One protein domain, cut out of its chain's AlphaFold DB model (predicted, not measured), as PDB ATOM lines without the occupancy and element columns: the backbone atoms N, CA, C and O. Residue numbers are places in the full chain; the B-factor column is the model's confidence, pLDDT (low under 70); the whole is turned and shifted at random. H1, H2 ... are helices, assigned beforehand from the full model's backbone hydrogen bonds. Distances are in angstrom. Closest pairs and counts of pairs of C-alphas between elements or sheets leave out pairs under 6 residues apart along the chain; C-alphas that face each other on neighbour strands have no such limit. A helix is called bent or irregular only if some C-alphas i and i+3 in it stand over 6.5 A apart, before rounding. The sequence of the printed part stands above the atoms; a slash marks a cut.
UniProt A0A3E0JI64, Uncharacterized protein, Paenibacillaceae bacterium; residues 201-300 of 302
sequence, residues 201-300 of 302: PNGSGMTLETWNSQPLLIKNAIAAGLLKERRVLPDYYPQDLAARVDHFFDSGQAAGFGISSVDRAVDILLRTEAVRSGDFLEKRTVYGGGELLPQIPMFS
ATOM      1  N   PRO A 201     -37.283 -26.289  -6.402       88.19
ATOM      2  CA  PRO A 201     -37.343 -27.724  -6.162       88.19
ATOM      3  C   PRO A 201     -36.686 -28.500  -7.312       88.19
ATOM      4  O   PRO A 201     -36.562 -28.010  -8.436       88.19
ATOM      5  N   ASN A 202     -36.291 -29.749  -7.047       83.00
ATOM      6  CA  ASN A 202     -35.843 -30.647  -8.113       83.00
ATOM      7  C   ASN A 202     -36.990 -30.889  -9.107       83.00
ATOM      8  O   ASN A 202     -38.119 -31.162  -8.699       83.00
ATOM      9  N   GLY A 203     -36.693 -30.796 -10.406       76.25
ATOM     10  CA  GLY A 203     -37.693 -30.943 -11.467       76.25
ATOM     11  C   GLY A 203     -38.139 -32.386 -11.711       76.25
ATOM     12  O   GLY A 203     -39.284 -32.613 -12.094       76.25
ATOM     13  N   SER A 204     -37.254 -33.356 -11.472       80.81
ATOM     14  CA  SER A 204     -37.537 -34.783 -11.658       80.81
ATOM     15  C   SER A 204     -38.653 -35.292 -10.733       80.81
ATOM     16  O   SER A 204     -38.572 -35.178  -9.511       80.81
ATOM     17  N   GLY A 205     -39.658 -35.938 -11.318       81.88
ATOM     18  CA  GLY A 205     -40.807 -36.521 -10.627       81.88
ATOM     19  C   GLY A 205     -41.916 -35.522 -10.295       81.88
ATOM     20  O   GLY A 205     -42.816 -35.858  -9.525       81.88
ATOM     21  N   MET A 206     -41.872 -34.307 -10.848       88.50
ATOM     22  CA  MET A 206     -42.821 -33.247 -10.514       88.50
ATOM     23  C   MET A 206     -44.220 -33.518 -11.085       88.50
ATOM     24  O   MET A 206     -44.399 -33.825 -12.272       88.50
ATOM     25  N   THR A 207     -45.235 -33.378 -10.228       88.94
ATOM     26  CA  THR A 207     -46.641 -33.434 -10.642       88.94
ATOM     27  C   THR A 207     -47.040 -32.137 -11.341       88.94
ATOM     28  O   THR A 207     -46.462 -31.077 -11.097       88.94
ATOM     29  N   LEU A 208     -48.068 -32.203 -12.192       90.81
ATOM     30  CA  LEU A 208     -48.629 -31.005 -12.820       90.81
ATOM     31  C   LEU A 208     -49.148 -29.993 -11.784       90.81
ATOM     32  O   LEU A 208     -48.993 -28.793 -11.964       90.81
ATOM     33  N   GLU A 209     -49.724 -30.474 -10.681       91.12
ATOM     34  CA  GLU A 209     -50.208 -29.619  -9.592       91.12
ATOM     35  C   GLU A 209     -49.068 -28.817  -8.954       91.12
ATOM     36  O   GLU A 209     -49.163 -27.595  -8.844       91.12
ATOM     37  N   THR A 210     -47.958 -29.480  -8.608       91.44
ATOM     38  CA  THR A 210     -46.780 -28.808  -8.046       91.44
ATOM     39  C   THR A 210     -46.168 -27.829  -9.036       91.44
ATOM     40  O   THR A 210     -45.756 -26.751  -8.627       91.44
ATOM     41  N   TRP A 211     -46.113 -28.177 -10.322       94.50
ATOM     42  CA  TRP A 211     -45.621 -27.276 -11.364       94.50
ATOM     43  C   TRP A 211     -46.483 -26.021 -11.491       94.50
ATOM     44  O   TRP A 211     -45.956 -24.911 -11.480       94.50
ATOM     45  N   ASN A 212     -47.806 -26.182 -11.540       92.38
ATOM     46  CA  ASN A 212     -48.746 -25.071 -11.673       92.38
ATOM     47  C   ASN A 212     -48.742 -24.133 -10.462       92.38
ATOM     48  O   ASN A 212     -49.068 -22.960 -10.619       92.38
ATOM     49  N   SER A 213     -48.355 -24.619  -9.280       92.06
ATOM     50  CA  SER A 213     -48.243 -23.784  -8.082       92.06
ATOM     51  C   SER A 213     -46.956 -22.954  -8.021       92.06
ATOM     52  O   SER A 213     -46.810 -22.158  -7.097       92.06
ATOM     53  N   GLN A 214     -45.990 -23.168  -8.923       93.25
ATOM     54  CA  GLN A 214     -44.729 -22.424  -8.899       93.25
ATOM     55  C   GLN A 214     -44.861 -21.074  -9.618       93.25
ATOM     56  O   GLN A 214     -45.420 -21.034 -10.718       93.25
ATOM     57  N   PRO A 215     -44.274 -19.991  -9.078       93.19
ATOM     58  CA  PRO A 215     -44.140 -18.739  -9.816       93.19
ATOM     59  C   PRO A 215     -43.198 -18.921 -11.013       93.19
ATOM     60  O   PRO A 215     -42.340 -19.816 -11.027       93.19
ATOM     61  N   LEU A 216     -43.314 -18.050 -12.017       94.06
ATOM     62  CA  LEU A 216     -42.585 -18.192 -13.277       94.06
ATOM     63  C   LEU A 216     -41.061 -18.216 -13.078       94.06
ATOM     64  O   LEU A 216     -40.360 -19.002 -13.715       94.06
ATOM     65  N   LEU A 217     -40.543 -17.404 -12.155       95.19
ATOM     66  CA  LEU A 217     -39.120 -17.388 -11.807       95.19
ATOM     67  C   LEU A 217     -38.607 -18.774 -11.384       95.19
ATOM     68  O   LEU A 217     -37.542 -19.210 -11.825       95.19
ATOM     69  N   ILE A 218     -39.393 -19.486 -10.573       96.44
ATOM     70  CA  ILE A 218     -39.069 -20.835 -10.103       96.44
ATOM     71  C   ILE A 218     -39.220 -21.846 -11.246       96.44
ATOM     72  O   ILE A 218     -38.332 -22.678 -11.431       96.44
ATOM     73  N   LYS A 219     -40.273 -21.742 -12.071       96.69
ATOM     74  CA  LYS A 219     -40.444 -22.588 -13.270       96.69
ATOM     75  C   LYS A 219     -39.252 -22.490 -14.223       96.69
ATOM     76  O   LYS A 219     -38.785 -23.512 -14.722       96.69
ATOM     77  N   ASN A 220     -38.710 -21.289 -14.429       97.50
ATOM     78  CA  ASN A 220     -37.532 -21.068 -15.270       97.50
ATOM     79  C   ASN A 220     -36.291 -21.800 -14.726       97.50
ATOM     80  O   ASN A 220     -35.563 -22.443 -15.485       97.50
ATOM     81  N   ALA A 221     -36.070 -21.758 -13.409       97.94
ATOM     82  CA  ALA A 221     -34.977 -22.484 -12.761       97.94
ATOM     83  C   ALA A 221     -35.176 -24.009 -12.794       97.94
ATOM     84  O   ALA A 221     -34.226 -24.751 -13.056       97.94
ATOM     85  N   ILE A 222     -36.414 -24.484 -12.617       97.62
ATOM     86  CA  ILE A 222     -36.760 -25.902 -12.789       97.62
ATOM     87  C   ILE A 222     -36.463 -26.345 -14.226       97.62
ATOM     88  O   ILE A 222     -35.827 -27.380 -14.426       97.62
ATOM     89  N   ALA A 223     -36.855 -25.557 -15.231       98.06
ATOM     90  CA  ALA A 223     -36.593 -25.851 -16.638       98.06
ATOM     91  C   ALA A 223     -35.088 -25.960 -16.942       98.06
ATOM     92  O   ALA A 223     -34.670 -26.900 -17.621       98.06
ATOM     93  N   ALA A 224     -34.258 -25.075 -16.379       98.06
ATOM     94  CA  ALA A 224     -32.799 -25.178 -16.486       98.06
ATOM     95  C   ALA A 224     -32.272 -26.484 -15.855       98.06
ATOM     96  O   ALA A 224     -31.415 -27.166 -16.423       98.06
ATOM     97  N   GLY A 225     -32.832 -26.886 -14.708       97.31
ATOM     98  CA  GLY A 225     -32.551 -28.174 -14.069       97.31
ATOM     99  C   GLY A 225     -32.926 -29.375 -14.944       97.31
ATOM    100  O   GLY A 225     -32.107 -30.272 -15.135       97.31
ATOM    101  N   LEU A 226     -34.119 -29.364 -15.538       97.19
ATOM    102  CA  LEU A 226     -34.620 -30.438 -16.403       97.19
ATOM    103  C   LEU A 226     -33.779 -30.607 -17.679       97.19
ATOM    104  O   LEU A 226     -33.539 -31.743 -18.102       97.19
ATOM    105  N   LEU A 227     -33.304 -29.504 -18.273       97.44
ATOM    106  CA  LEU A 227     -32.370 -29.520 -19.409       97.44
ATOM    107  C   LEU A 227     -31.023 -30.132 -19.015       97.44
ATOM    108  O   LEU A 227     -30.500 -30.998 -19.724       97.44
ATOM    109  N   LYS A 228     -30.493 -29.741 -17.850       97.19
ATOM    110  CA  LYS A 228     -29.258 -30.301 -17.290       97.19
ATOM    111  C   LYS A 228     -29.370 -31.800 -17.035       97.19
ATOM    112  O   LYS A 228     -28.479 -32.546 -17.434       97.19
ATOM    113  N   GLU A 229     -30.444 -32.253 -16.394       95.62
ATOM    114  CA  GLU A 229     -30.696 -33.677 -16.120       95.62
ATOM    115  C   GLU A 229     -30.706 -34.513 -17.406       95.62
ATOM    116  O   GLU A 229     -30.179 -35.626 -17.437       95.62
ATOM    117  N   ARG A 230     -31.240 -33.947 -18.492       95.56
ATOM    118  CA  ARG A 230     -31.343 -34.601 -19.805       95.56
ATOM    119  C   ARG A 230     -30.126 -34.382 -20.700       95.56
ATOM    120  O   ARG A 230     -30.077 -34.945 -21.793       95.56
ATOM    121  N   ARG A 231     -29.140 -33.598 -20.250       96.06
ATOM    122  CA  ARG A 231     -27.954 -33.195 -21.022       96.06
ATOM    123  C   ARG A 231     -28.295 -32.561 -22.373       96.06
ATOM    124  O   ARG A 231     -27.621 -32.802 -23.375       96.06
ATOM    125  N   VAL A 232     -29.355 -31.761 -22.404       95.06
ATOM    126  CA  VAL A 232     -29.807 -31.075 -23.616       95.06
ATOM    127  C   VAL A 232     -29.341 -29.634 -23.549       95.06
ATOM    128  O   VAL A 232     -29.758 -28.909 -22.656       95.06
ATOM    129  N   LEU A 233     -28.496 -29.234 -24.501       95.00
ATOM    130  CA  LEU A 233     -28.071 -27.849 -24.702       95.00
ATOM    131  C   LEU A 233     -28.831 -27.261 -25.905       95.00
ATOM    132  O   LEU A 233     -28.440 -27.536 -27.044       95.00
ATOM    133  N   PRO A 234     -29.931 -26.524 -25.675       94.50
ATOM    134  CA  PRO A 234     -30.787 -26.019 -26.741       94.50
ATOM    135  C   PRO A 234     -30.393 -24.618 -27.224       94.50
ATOM    136  O   PRO A 234     -29.654 -23.892 -26.560       94.50
ATOM    137  N   ASP A 235     -30.943 -24.213 -28.370       93.56
ATOM    138  CA  ASP A 235     -30.812 -22.861 -28.930       93.56
ATOM    139  C   ASP A 235     -31.821 -21.859 -28.339       93.56
ATOM    140  O   ASP A 235     -31.669 -20.650 -28.512       93.56
ATOM    141  N   TYR A 236     -32.797 -22.341 -27.574       96.00
ATOM    142  CA  TYR A 236     -33.742 -21.559 -26.776       96.00
ATOM    143  C   TYR A 236     -33.301 -21.437 -25.308       96.00
ATOM    144  O   TYR A 236     -32.344 -22.091 -24.880       96.00
ATOM    145  N   TYR A 237     -33.986 -20.594 -24.534       97.44
ATOM    146  CA  TYR A 237     -33.706 -20.392 -23.111       97.44
ATOM    147  C   TYR A 237     -34.597 -21.259 -22.206       97.44
ATOM    148  O   TYR A 237     -35.704 -21.617 -22.600       97.44
ATOM    149  N   PRO A 238     -34.192 -21.553 -20.958       97.88
ATOM    150  CA  PRO A 238     -35.044 -22.248 -19.991       97.88
ATOM    151  C   PRO A 238     -36.476 -21.704 -19.843       97.88
ATOM    152  O   PRO A 238     -37.406 -22.500 -19.733       97.88
ATOM    153  N   GLN A 239     -36.695 -20.384 -19.920       97.25
ATOM    154  CA  GLN A 239     -38.054 -19.821 -19.892       97.25
ATOM    155  C   GLN A 239     -38.904 -20.203 -21.107       97.25
ATOM    156  O   GLN A 239     -40.120 -20.325 -20.983       97.25
ATOM    157  N   ASP A 240     -38.291 -20.441 -22.268       98.00
ATOM    158  CA  ASP A 240     -39.004 -20.916 -23.457       98.00
ATOM    159  C   ASP A 240     -39.532 -22.338 -23.232       98.00
ATOM    160  O   ASP A 240     -40.678 -22.641 -23.565       98.00
ATOM    161  N   LEU A 241     -38.730 -23.198 -22.591       98.00
ATOM    162  CA  LEU A 241     -39.171 -24.533 -22.184       98.00
ATOM    163  C   LEU A 241     -40.296 -24.450 -21.147       98.00
ATOM    164  O   LEU A 241     -41.305 -25.130 -21.316       98.00
ATOM    165  N   ALA A 242     -40.153 -23.618 -20.110       97.19
ATOM    166  CA  ALA A 242     -41.200 -23.432 -19.104       97.19
ATOM    167  C   ALA A 242     -42.525 -22.989 -19.750       97.19
ATOM    168  O   ALA A 242     -43.563 -23.612 -19.526       97.19
ATOM    169  N   ALA A 243     -42.465 -22.001 -20.647       96.88
ATOM    170  CA  ALA A 243     -43.631 -21.513 -21.372       96.88
ATOM    171  C   ALA A 243     -44.255 -22.549 -22.302       96.88
ATOM    172  O   ALA A 243     -45.480 -22.639 -22.427       96.88
ATOM    173  N   ARG A 244     -43.426 -23.365 -22.954       97.25
ATOM    174  CA  ARG A 244     -43.916 -24.442 -23.807       97.25
ATOM    175  C   ARG A 244     -44.570 -25.562 -22.997       97.25
ATOM    176  O   ARG A 244     -45.559 -26.118 -23.471       97.25
ATOM    177  N   VAL A 245     -44.059 -25.876 -21.806       96.44
ATOM    178  CA  VAL A 245     -44.662 -26.853 -20.886       96.44
ATOM    179  C   VAL A 245     -46.027 -26.369 -20.405       96.44
ATOM    180  O   VAL A 245     -46.993 -27.113 -20.560       96.44
ATOM    181  N   ASP A 246     -46.127 -25.130 -19.913       95.75
ATOM    182  CA  ASP A 246     -47.408 -24.536 -19.498       95.75
ATOM    183  C   ASP A 246     -48.432 -24.608 -20.638       95.75
ATOM    184  O   ASP A 246     -49.484 -25.230 -20.508       95.75
ATOM    185  N   HIS A 247     -48.064 -24.117 -21.825       95.25
ATOM    186  CA  HIS A 247     -48.938 -24.171 -22.994       95.25
ATOM    187  C   HIS A 247     -49.344 -25.600 -23.384       95.25
ATOM    188  O   HIS A 247     -50.465 -25.830 -23.842       95.25
ATOM    189  N   PHE A 248     -48.445 -26.577 -23.263       95.38
ATOM    190  CA  PHE A 248     -48.739 -27.968 -23.610       95.38
ATOM    191  C   PHE A 248     -49.822 -28.575 -22.706       95.38
ATOM    192  O   PHE A 248     -50.659 -29.344 -23.187       95.38
ATOM    193  N   PHE A 249     -49.847 -28.193 -21.428       94.25
ATOM    194  CA  PHE A 249     -50.910 -28.577 -20.503       94.25
ATOM    195  C   PHE A 249     -52.180 -27.740 -20.702       94.25
ATOM    196  O   PHE A 249     -53.254 -28.319 -20.880       94.25
ATOM    197  N   ASP A 250     -52.061 -26.414 -20.780       93.12
ATOM    198  CA  ASP A 250     -53.201 -25.490 -20.856       93.12
ATOM    199  C   ASP A 250     -54.012 -25.635 -22.150       93.12
ATOM    200  O   ASP A 250     -55.234 -25.504 -22.153       93.12
ATOM    201  N   SER A 251     -53.351 -25.964 -23.265       93.25
ATOM    202  CA  SER A 251     -54.024 -26.212 -24.549       93.25
ATOM    203  C   SER A 251     -54.764 -27.555 -24.616       93.25
ATOM    204  O   SER A 251     -55.402 -27.855 -25.625       93.25
ATOM    205  N   GLY A 252     -54.651 -28.404 -23.589       92.44
ATOM    206  CA  GLY A 252     -55.213 -29.757 -23.576       92.44
ATOM    207  C   GLY A 252     -54.452 -30.770 -24.442       92.44
ATOM    208  O   GLY A 252     -54.835 -31.941 -24.485       92.44
ATOM    209  N   GLN A 253     -53.356 -30.369 -25.100       92.75
ATOM    210  CA  GLN A 253     -52.523 -31.273 -25.901       92.75
ATOM    211  C   GLN A 253     -51.969 -32.420 -25.050       92.75
ATOM    212  O   GLN A 253     -52.069 -33.580 -25.450       92.75
ATOM    213  N   ALA A 254     -51.465 -32.122 -23.849       92.19
ATOM    214  CA  ALA A 254     -50.984 -33.133 -22.911       92.19
ATOM    215  C   ALA A 254     -52.064 -34.176 -22.572       92.19
ATOM    216  O   ALA A 254     -51.802 -35.380 -22.626       92.19
ATOM    217  N   ALA A 255     -53.295 -33.725 -22.302       91.44
ATOM    218  CA  ALA A 255     -54.426 -34.602 -22.008       91.44
ATOM    219  C   ALA A 255     -54.779 -35.504 -23.202       91.44
ATOM    220  O   ALA A 255     -55.007 -36.699 -23.016       91.44
ATOM    221  N   GLY A 256     -54.729 -34.971 -24.430       90.38
ATOM    222  CA  GLY A 256     -54.920 -35.745 -25.662       90.38
ATOM    223  C   GLY A 256     -53.915 -36.893 -25.843       90.38
ATOM    224  O   GLY A 256     -54.244 -37.906 -26.457       90.38
ATOM    225  N   PHE A 257     -52.720 -36.778 -25.256       88.38
ATOM    226  CA  PHE A 257     -51.692 -37.827 -25.235       88.38
ATOM    227  C   PHE A 257     -51.661 -38.650 -23.933       88.38
ATOM    228  O   PHE A 257     -50.783 -39.500 -23.768       88.38
ATOM    229  N   GLY A 258     -52.583 -38.411 -22.993       89.62
ATOM    230  CA  GLY A 258     -52.596 -39.077 -21.684       89.62
ATOM    231  C   GLY A 258     -51.385 -38.730 -20.806       89.62
ATOM    232  O   GLY A 258     -50.900 -39.574 -20.051       89.62
ATOM    233  N   ILE A 259     -50.853 -37.513 -20.938       90.69
ATOM    234  CA  ILE A 259     -49.689 -37.026 -20.194       90.69
ATOM    235  C   ILE A 259     -50.167 -36.191 -19.009       90.69
ATOM    236  O   ILE A 259     -50.821 -35.169 -19.187       90.69
ATOM    237  N   SER A 260     -49.796 -36.611 -17.800       85.81
ATOM    238  CA  SER A 260     -50.116 -35.918 -16.545       85.81
ATOM    239  C   SER A 260     -48.882 -35.552 -15.711       85.81
ATOM    240  O   SER A 260     -49.020 -34.980 -14.631       85.81
ATOM    241  N   SER A 261     -47.675 -35.880 -16.190       90.75
ATOM    242  CA  SER A 261     -46.413 -35.562 -15.517       90.75
ATOM    243  C   SER A 261     -45.573 -34.586 -16.329       90.75
ATOM    244  O   SER A 261     -45.507 -34.669 -17.561       90.75
ATOM    245  N   VAL A 262     -44.895 -33.685 -15.619       94.12
ATOM    246  CA  VAL A 262     -44.036 -32.656 -16.216       94.12
ATOM    247  C   VAL A 262     -42.866 -33.298 -16.950       94.12
ATOM    248  O   VAL A 262     -42.598 -32.946 -18.094       94.12
ATOM    249  N   ASP A 263     -42.230 -34.314 -16.364       93.31
ATOM    250  CA  ASP A 263     -41.120 -35.025 -17.005       93.31
ATOM    251  C   ASP A 263     -41.480 -35.606 -18.365       93.31
ATOM    252  O   ASP A 263     -40.708 -35.491 -19.316       93.31
ATOM    253  N   ARG A 264     -42.661 -36.224 -18.470       93.19
ATOM    254  CA  ARG A 264     -43.100 -36.853 -19.715       93.19
ATOM    255  C   ARG A 264     -43.485 -35.805 -20.754       93.19
ATOM    256  O   ARG A 264     -43.220 -36.015 -21.936       93.19
ATOM    257  N   ALA A 265     -44.071 -34.687 -20.323       95.06
ATOM    258  CA  ALA A 265     -44.306 -33.539 -21.192       95.06
ATOM    259  C   ALA A 265     -42.983 -33.003 -21.752       95.06
ATOM    260  O   ALA A 265     -42.828 -32.910 -22.967       95.06
ATOM    261  N   VAL A 266     -42.002 -32.748 -20.886       96.50
ATOM    262  CA  VAL A 266     -40.670 -32.265 -21.268       96.50
ATOM    263  C   VAL A 266     -39.988 -33.247 -22.218       96.50
ATOM    264  O   VAL A 266     -39.536 -32.843 -23.282       96.50
ATOM    265  N   ASP A 267     -39.976 -34.546 -21.912       95.19
ATOM    266  CA  ASP A 267     -39.374 -35.561 -22.784       95.19
ATOM    267  C   ASP A 267     -39.967 -35.547 -24.194       95.19
ATOM    268  O   ASP A 267     -39.234 -35.659 -25.179       95.19
ATOM    269  N   ILE A 268     -41.288 -35.411 -24.305       95.00
ATOM    270  CA  ILE A 268     -41.972 -35.362 -25.598       95.00
ATOM    271  C   ILE A 268     -41.644 -34.064 -26.326       95.00
ATOM    272  O   ILE A 268     -41.271 -34.114 -27.498       95.00
ATOM    273  N   LEU A 269     -41.713 -32.922 -25.642       96.56
ATOM    274  CA  LEU A 269     -41.396 -31.616 -26.219       96.56
ATOM    275  C   LEU A 269     -39.951 -31.553 -26.734       96.56
ATOM    276  O   LEU A 269     -39.706 -31.024 -27.816       96.56
ATOM    277  N   LEU A 270     -39.003 -32.146 -26.006       95.56
ATOM    278  CA  LEU A 270     -37.599 -32.213 -26.407       95.56
ATOM    279  C   LEU A 270     -37.377 -33.172 -27.579       95.56
ATOM    280  O   LEU A 270     -36.705 -32.814 -28.542       95.56
ATOM    281  N   ARG A 271     -37.961 -34.377 -27.538       93.75
ATOM    282  CA  ARG A 271     -37.813 -35.381 -28.612       93.75
ATOM    283  C   ARG A 271     -38.456 -34.955 -29.928       93.75
ATOM    284  O   ARG A 271     -38.015 -35.398 -30.982       93.75
ATOM    285  N   THR A 272     -39.511 -34.151 -29.855       93.94
ATOM    286  CA  THR A 272     -40.227 -33.629 -31.027       93.94
ATOM    287  C   THR A 272     -39.720 -32.259 -31.473       93.94
ATOM    288  O   THR A 272     -40.258 -31.709 -32.430       93.94
ATOM    289  N   GLU A 273     -38.700 -31.711 -30.798       93.19
ATOM    290  CA  GLU A 273     -38.164 -30.368 -31.059       93.19
ATOM    291  C   GLU A 273     -39.275 -29.295 -31.088       93.19
ATOM    292  O   GLU A 273     -39.283 -28.384 -31.919       93.19
ATOM    293  N   ALA A 274     -40.259 -29.432 -30.192       95.62
ATOM    294  CA  ALA A 274     -41.455 -28.592 -30.149       95.62
ATOM    295  C   ALA A 274     -41.248 -27.265 -29.402       95.62
ATOM    296  O   ALA A 274     -42.078 -26.364 -29.520       95.62
ATOM    297  N   VAL A 275     -40.160 -27.143 -28.638       97.25
ATOM    298  CA  VAL A 275     -39.767 -25.897 -27.968       97.25
ATOM    299  C   VAL A 275     -39.009 -25.019 -28.957       97.25
ATOM    300  O   VAL A 275     -38.084 -25.488 -29.626       97.25
ATOM    301  N   ARG A 276     -39.394 -23.748 -29.057       94.56
ATOM    302  CA  ARG A 276     -38.776 -22.760 -29.947       94.56
ATOM    303  C   ARG A 276     -38.227 -21.590 -29.145       94.56
ATOM    304  O   ARG A 276     -38.781 -21.207 -28.118       94.56
ATOM    305  N   SER A 277     -37.144 -21.002 -29.645       94.06
ATOM    306  CA  SER A 277     -36.622 -19.753 -29.091       94.06
ATOM    307  C   SER A 277     -37.684 -18.659 -29.207       94.06
ATOM    308  O   SER A 277     -38.255 -18.475 -30.282       94.06
ATOM    309  N   GLY A 278     -37.954 -17.958 -28.105       93.94
ATOM    310  CA  GLY A 278     -38.988 -16.927 -28.040       93.94
ATOM    311  C   GLY A 278     -40.378 -17.437 -27.652       93.94
ATOM    312  O   GLY A 278     -41.287 -16.617 -27.519       93.94
ATOM    313  N   ASP A 279     -40.550 -18.742 -27.401       95.19
ATOM    314  CA  ASP A 279     -41.814 -19.305 -26.913       95.19
ATOM    315  C   ASP A 279     -42.336 -18.588 -25.669       95.19
ATOM    316  O   ASP A 279     -43.550 -18.401 -25.547       95.19
ATOM    317  N   PHE A 280     -41.429 -18.168 -24.781       95.62
ATOM    318  CA  PHE A 280     -41.770 -17.357 -23.621       95.62
ATOM    319  C   PHE A 280     -42.327 -15.991 -24.024       95.62
ATOM    320  O   PHE A 280     -43.391 -15.594 -23.555       95.62
ATOM    321  N   LEU A 281     -41.640 -15.273 -24.915       93.25
ATOM    322  CA  LEU A 281     -42.026 -13.918 -25.312       93.25
ATOM    323  C   LEU A 281     -43.388 -13.891 -26.010       93.25
ATOM    324  O   LEU A 281     -44.193 -13.003 -25.736       93.25
ATOM    325  N   GLU A 282     -43.671 -14.885 -26.854       92.38
ATOM    326  CA  GLU A 282     -44.976 -15.041 -27.507       92.38
ATOM    327  C   GLU A 282     -46.119 -15.240 -26.506       92.38
ATOM    328  O   GLU A 282     -47.246 -14.814 -26.754       92.38
ATOM    329  N   LYS A 283     -45.836 -15.904 -25.381       89.12
ATOM    330  CA  LYS A 283     -46.838 -16.342 -24.398       89.12
ATOM    331  C   LYS A 283     -46.797 -15.524 -23.112       89.12
ATOM    332  O   LYS A 283     -47.587 -15.777 -22.208       89.12
ATOM    333  N   ARG A 284     -45.942 -14.499 -23.037       87.12
ATOM    334  CA  ARG A 284     -45.743 -13.690 -21.825       87.12
ATOM    335  C   ARG A 284     -47.036 -13.069 -21.295       87.12
ATOM    336  O   ARG A 284     -47.173 -12.866 -20.099       87.12
ATOM    337  N   THR A 285     -47.987 -12.768 -22.183       85.19
ATOM    338  CA  THR A 285     -49.271 -12.154 -21.821       85.19
ATOM    339  C   THR A 285     -50.125 -13.059 -20.936       85.19
ATOM    340  O   THR A 285     -50.915 -12.540 -20.155       85.19
ATOM    341  N   VAL A 286     -49.936 -14.382 -21.017       83.44
ATOM    342  CA  VAL A 286     -50.629 -15.376 -20.181       83.44
ATOM    343  C   VAL A 286     -50.190 -15.276 -18.719       83.44
ATOM    344  O   VAL A 286     -51.006 -15.454 -17.824       83.44
ATOM    345  N   TYR A 287     -48.930 -14.913 -18.477       81.56
ATOM    346  CA  TYR A 287     -48.363 -14.760 -17.135       81.56
ATOM    347  C   TYR A 287     -48.742 -13.433 -16.455       81.56
ATOM    348  O   TYR A 287     -48.522 -13.251 -15.263       81.56
ATOM    349  N   GLY A 288     -49.346 -12.493 -17.192       67.00
ATOM    350  CA  GLY A 288     -49.697 -11.174 -16.668       67.00
ATOM    351  C   GLY A 288     -48.480 -10.305 -16.308       67.00
ATOM    352  O   GLY A 288     -47.328 -10.671 -16.515       67.00
ATOM    353  N   GLY A 289     -48.738  -9.098 -15.795       64.44
ATOM    354  CA  GLY A 289     -47.695  -8.137 -15.399       64.44
ATOM    355  C   GLY A 289     -47.211  -8.266 -13.949       64.44
ATOM    356  O   GLY A 289     -46.490  -7.387 -13.489       64.44
ATOM    357  N   GLY A 290     -47.662  -9.292 -13.218       71.81
ATOM    358  CA  GLY A 290     -47.394  -9.470 -11.785       71.81
ATOM    359  C   GLY A 290     -46.247 -10.426 -11.453       71.81
ATOM    360  O   GLY A 290     -45.878 -10.525 -10.288       71.81
ATOM    361  N   GLU A 291     -45.684 -11.125 -12.442       86.25
ATOM    362  CA  GLU A 291     -44.571 -12.049 -12.207       86.25
ATOM    363  C   GLU A 291     -43.276 -11.300 -11.878       86.25
ATOM    364  O   GLU A 291     -42.861 -10.377 -12.587       86.25
ATOM    365  N   LEU A 292     -42.594 -11.750 -10.825       89.75
ATOM    366  CA  LEU A 292     -41.290 -11.230 -10.440       89.75
ATOM    367  C   LEU A 292     -40.199 -11.828 -11.338       89.75
ATOM    368  O   LEU A 292     -39.782 -12.970 -11.154       89.75
ATOM    369  N   LEU A 293     -39.708 -11.043 -12.297       92.62
ATOM    370  CA  LEU A 293     -38.603 -11.425 -13.177       92.62
ATOM    371  C   LEU A 293     -37.461 -10.404 -13.128       92.62
ATOM    372  O   LEU A 293     -37.721  -9.200 -13.036       92.62
ATOM    373  N   PRO A 294     -36.197 -10.851 -13.256       93.56
ATOM    374  CA  PRO A 294     -35.073  -9.942 -13.410       93.56
ATOM    375  C   PRO A 294     -35.235  -9.046 -14.640       93.56
ATOM    376  O   PRO A 294     -35.656  -9.493 -15.708       93.56
ATOM    377  N   GLN A 295     -34.801  -7.792 -14.532       92.19
ATOM    378  CA  GLN A 295     -34.743  -6.854 -15.660       92.19
ATOM    379  C   GLN A 295     -33.561  -7.181 -16.585       92.19
ATOM    380  O   GLN A 295     -32.507  -6.548 -16.529       92.19
ATOM    381  N   ILE A 296     -33.720  -8.227 -17.395       94.25
ATOM    382  CA  ILE A 296     -32.696  -8.762 -18.301       94.25
ATOM    383  C   ILE A 296     -33.316  -8.937 -19.697       94.25
ATOM    384  O   ILE A 296     -34.458  -9.398 -19.782       94.25
ATOM    385  N   PRO A 297     -32.595  -8.634 -20.799       93.38
ATOM    386  CA  PRO A 297     -33.179  -8.611 -22.147       93.38
ATOM    387  C   PRO A 297     -33.928  -9.881 -22.571       93.38
ATOM    388  O   PRO A 297     -34.925  -9.803 -23.288       93.38
ATOM    389  N   MET A 298     -33.496 -11.054 -22.101       93.12
ATOM    390  CA  MET A 298     -34.146 -12.330 -22.432       93.12
ATOM    391  C   MET A 298     -35.573 -12.487 -21.873       93.12
ATOM    392  O   MET A 298     -36.273 -13.410 -22.286       93.12
ATOM    393  N   PHE A 299     -36.007 -11.604 -20.964       92.62
ATOM    394  CA  PHE A 299     -37.366 -11.587 -20.412       92.62
ATOM    395  C   PHE A 299     -38.250 -10.461 -20.967       92.62
ATOM    396  O   PHE A 299     -39.474 -10.550 -20.898       92.62
ATOM    397  N   SER A 300     -37.674  -9.396 -21.523       82.50
ATOM    398  CA  SER A 300     -38.449  -8.229 -21.963       82.50
ATOM    399  C   SER A 300     -38.790  -8.244 -23.453       82.50
ATOM    400  O   SER A 300     -39.729  -7.556 -23.859       82.50
TER     401      SER A 300
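Overview. This is residues 201 to 300 of the 302 residues of an uncharacterized protein of Paenibacillaceae bacterium (UniProt A0A3E0JI64). The domain is a compact cluster of crossed helices built round H3, which runs through the core, with H5 and H6 packed on opposite sides of it and H2, the longest helix, crossing its beginning on a third side. Short H1 and H4 lie toward the H5 side, and the small H7 lies toward the other end of the longest axis. The 100 printed residues include seven named helices, H1 to H7 in chain order, and no named strand; the class is all helix, with 59 residues in named helices. The whole is compact, with a radius of gyration of the C-alphas of 12.5 A, and spans 36 by 26 by 24 A.

Along the chain. H2, residues 216 to 229, is 19.7 A long, from C-alpha 216 at (-42.585, -18.192, -13.277) to C-alpha 229 at (-30.696, -33.677, -16.120). H3, residues 238 to 250, measures 18.5 A, H5, residues 262 to 271, 14.1 A, and H6, residues 279 to 287, 12.6 A. H6 is irregular: C-alphas 282 and 285 are 7.7 A apart. The short helices are H1, residues 208 to 212, 6.0 A; H4, residues 253 to 256, 5.1 A; and H7, residues 297 to 300, 5.3 A, ending with C-alpha 300 at (-38.449, -8.229, -21.963).

Arrangement. H2 touches the hub, H3, about perpendicular at 75 degrees; H3 touches H2 with residues 238 to 242 alone, and the closest C-alphas, of Asn 220 and Gln 239, are 4.8 A apart. H6 touches H3 at residues 239 to 244 alone, at a steep tilt of 59 degrees, the same way, with the C-alphas of Asp 240 and Phe 280 closest at 4.5 A. H5 touches H3 at a steep tilt of 69.6 degrees, only just short of about perpendicular, opposite ways; the closest C-alphas, of Val 245 and Ala 265, are 6.7 A apart. H5 and H6 are apart. H1 is close to H5 but not clearly touching, with the closest C-alphas, of Leu 208 and Val 262, at 5.9 A. H4 is close to H3 but not clearly touching, with the C-alphas of Phe 248 and Ala 254 closest at 5.7 A. H7 only just touches H6, with 3 pairs of C-alphas within 8 A, the closest being Leu 281 and Phe 299 at 7.2 A. Every O i to N i+4 pair is within hydrogen-bond range in H1, H2, H3 and H5; H6 has 2 of 5, beside 3 of 6 O i to N i+3 pairs, and H4 and H7 are too short for an O i to N i+4 pair.

Size, cuts and confidence. The two C-alphas farthest apart, of Gly 258 and Gln 295, are 37.3 A from each other. The printed part has no cut, and no link between named helices is long. The mean pLDDT of the printed part is 92.2, with residues 288 to 289 under 70.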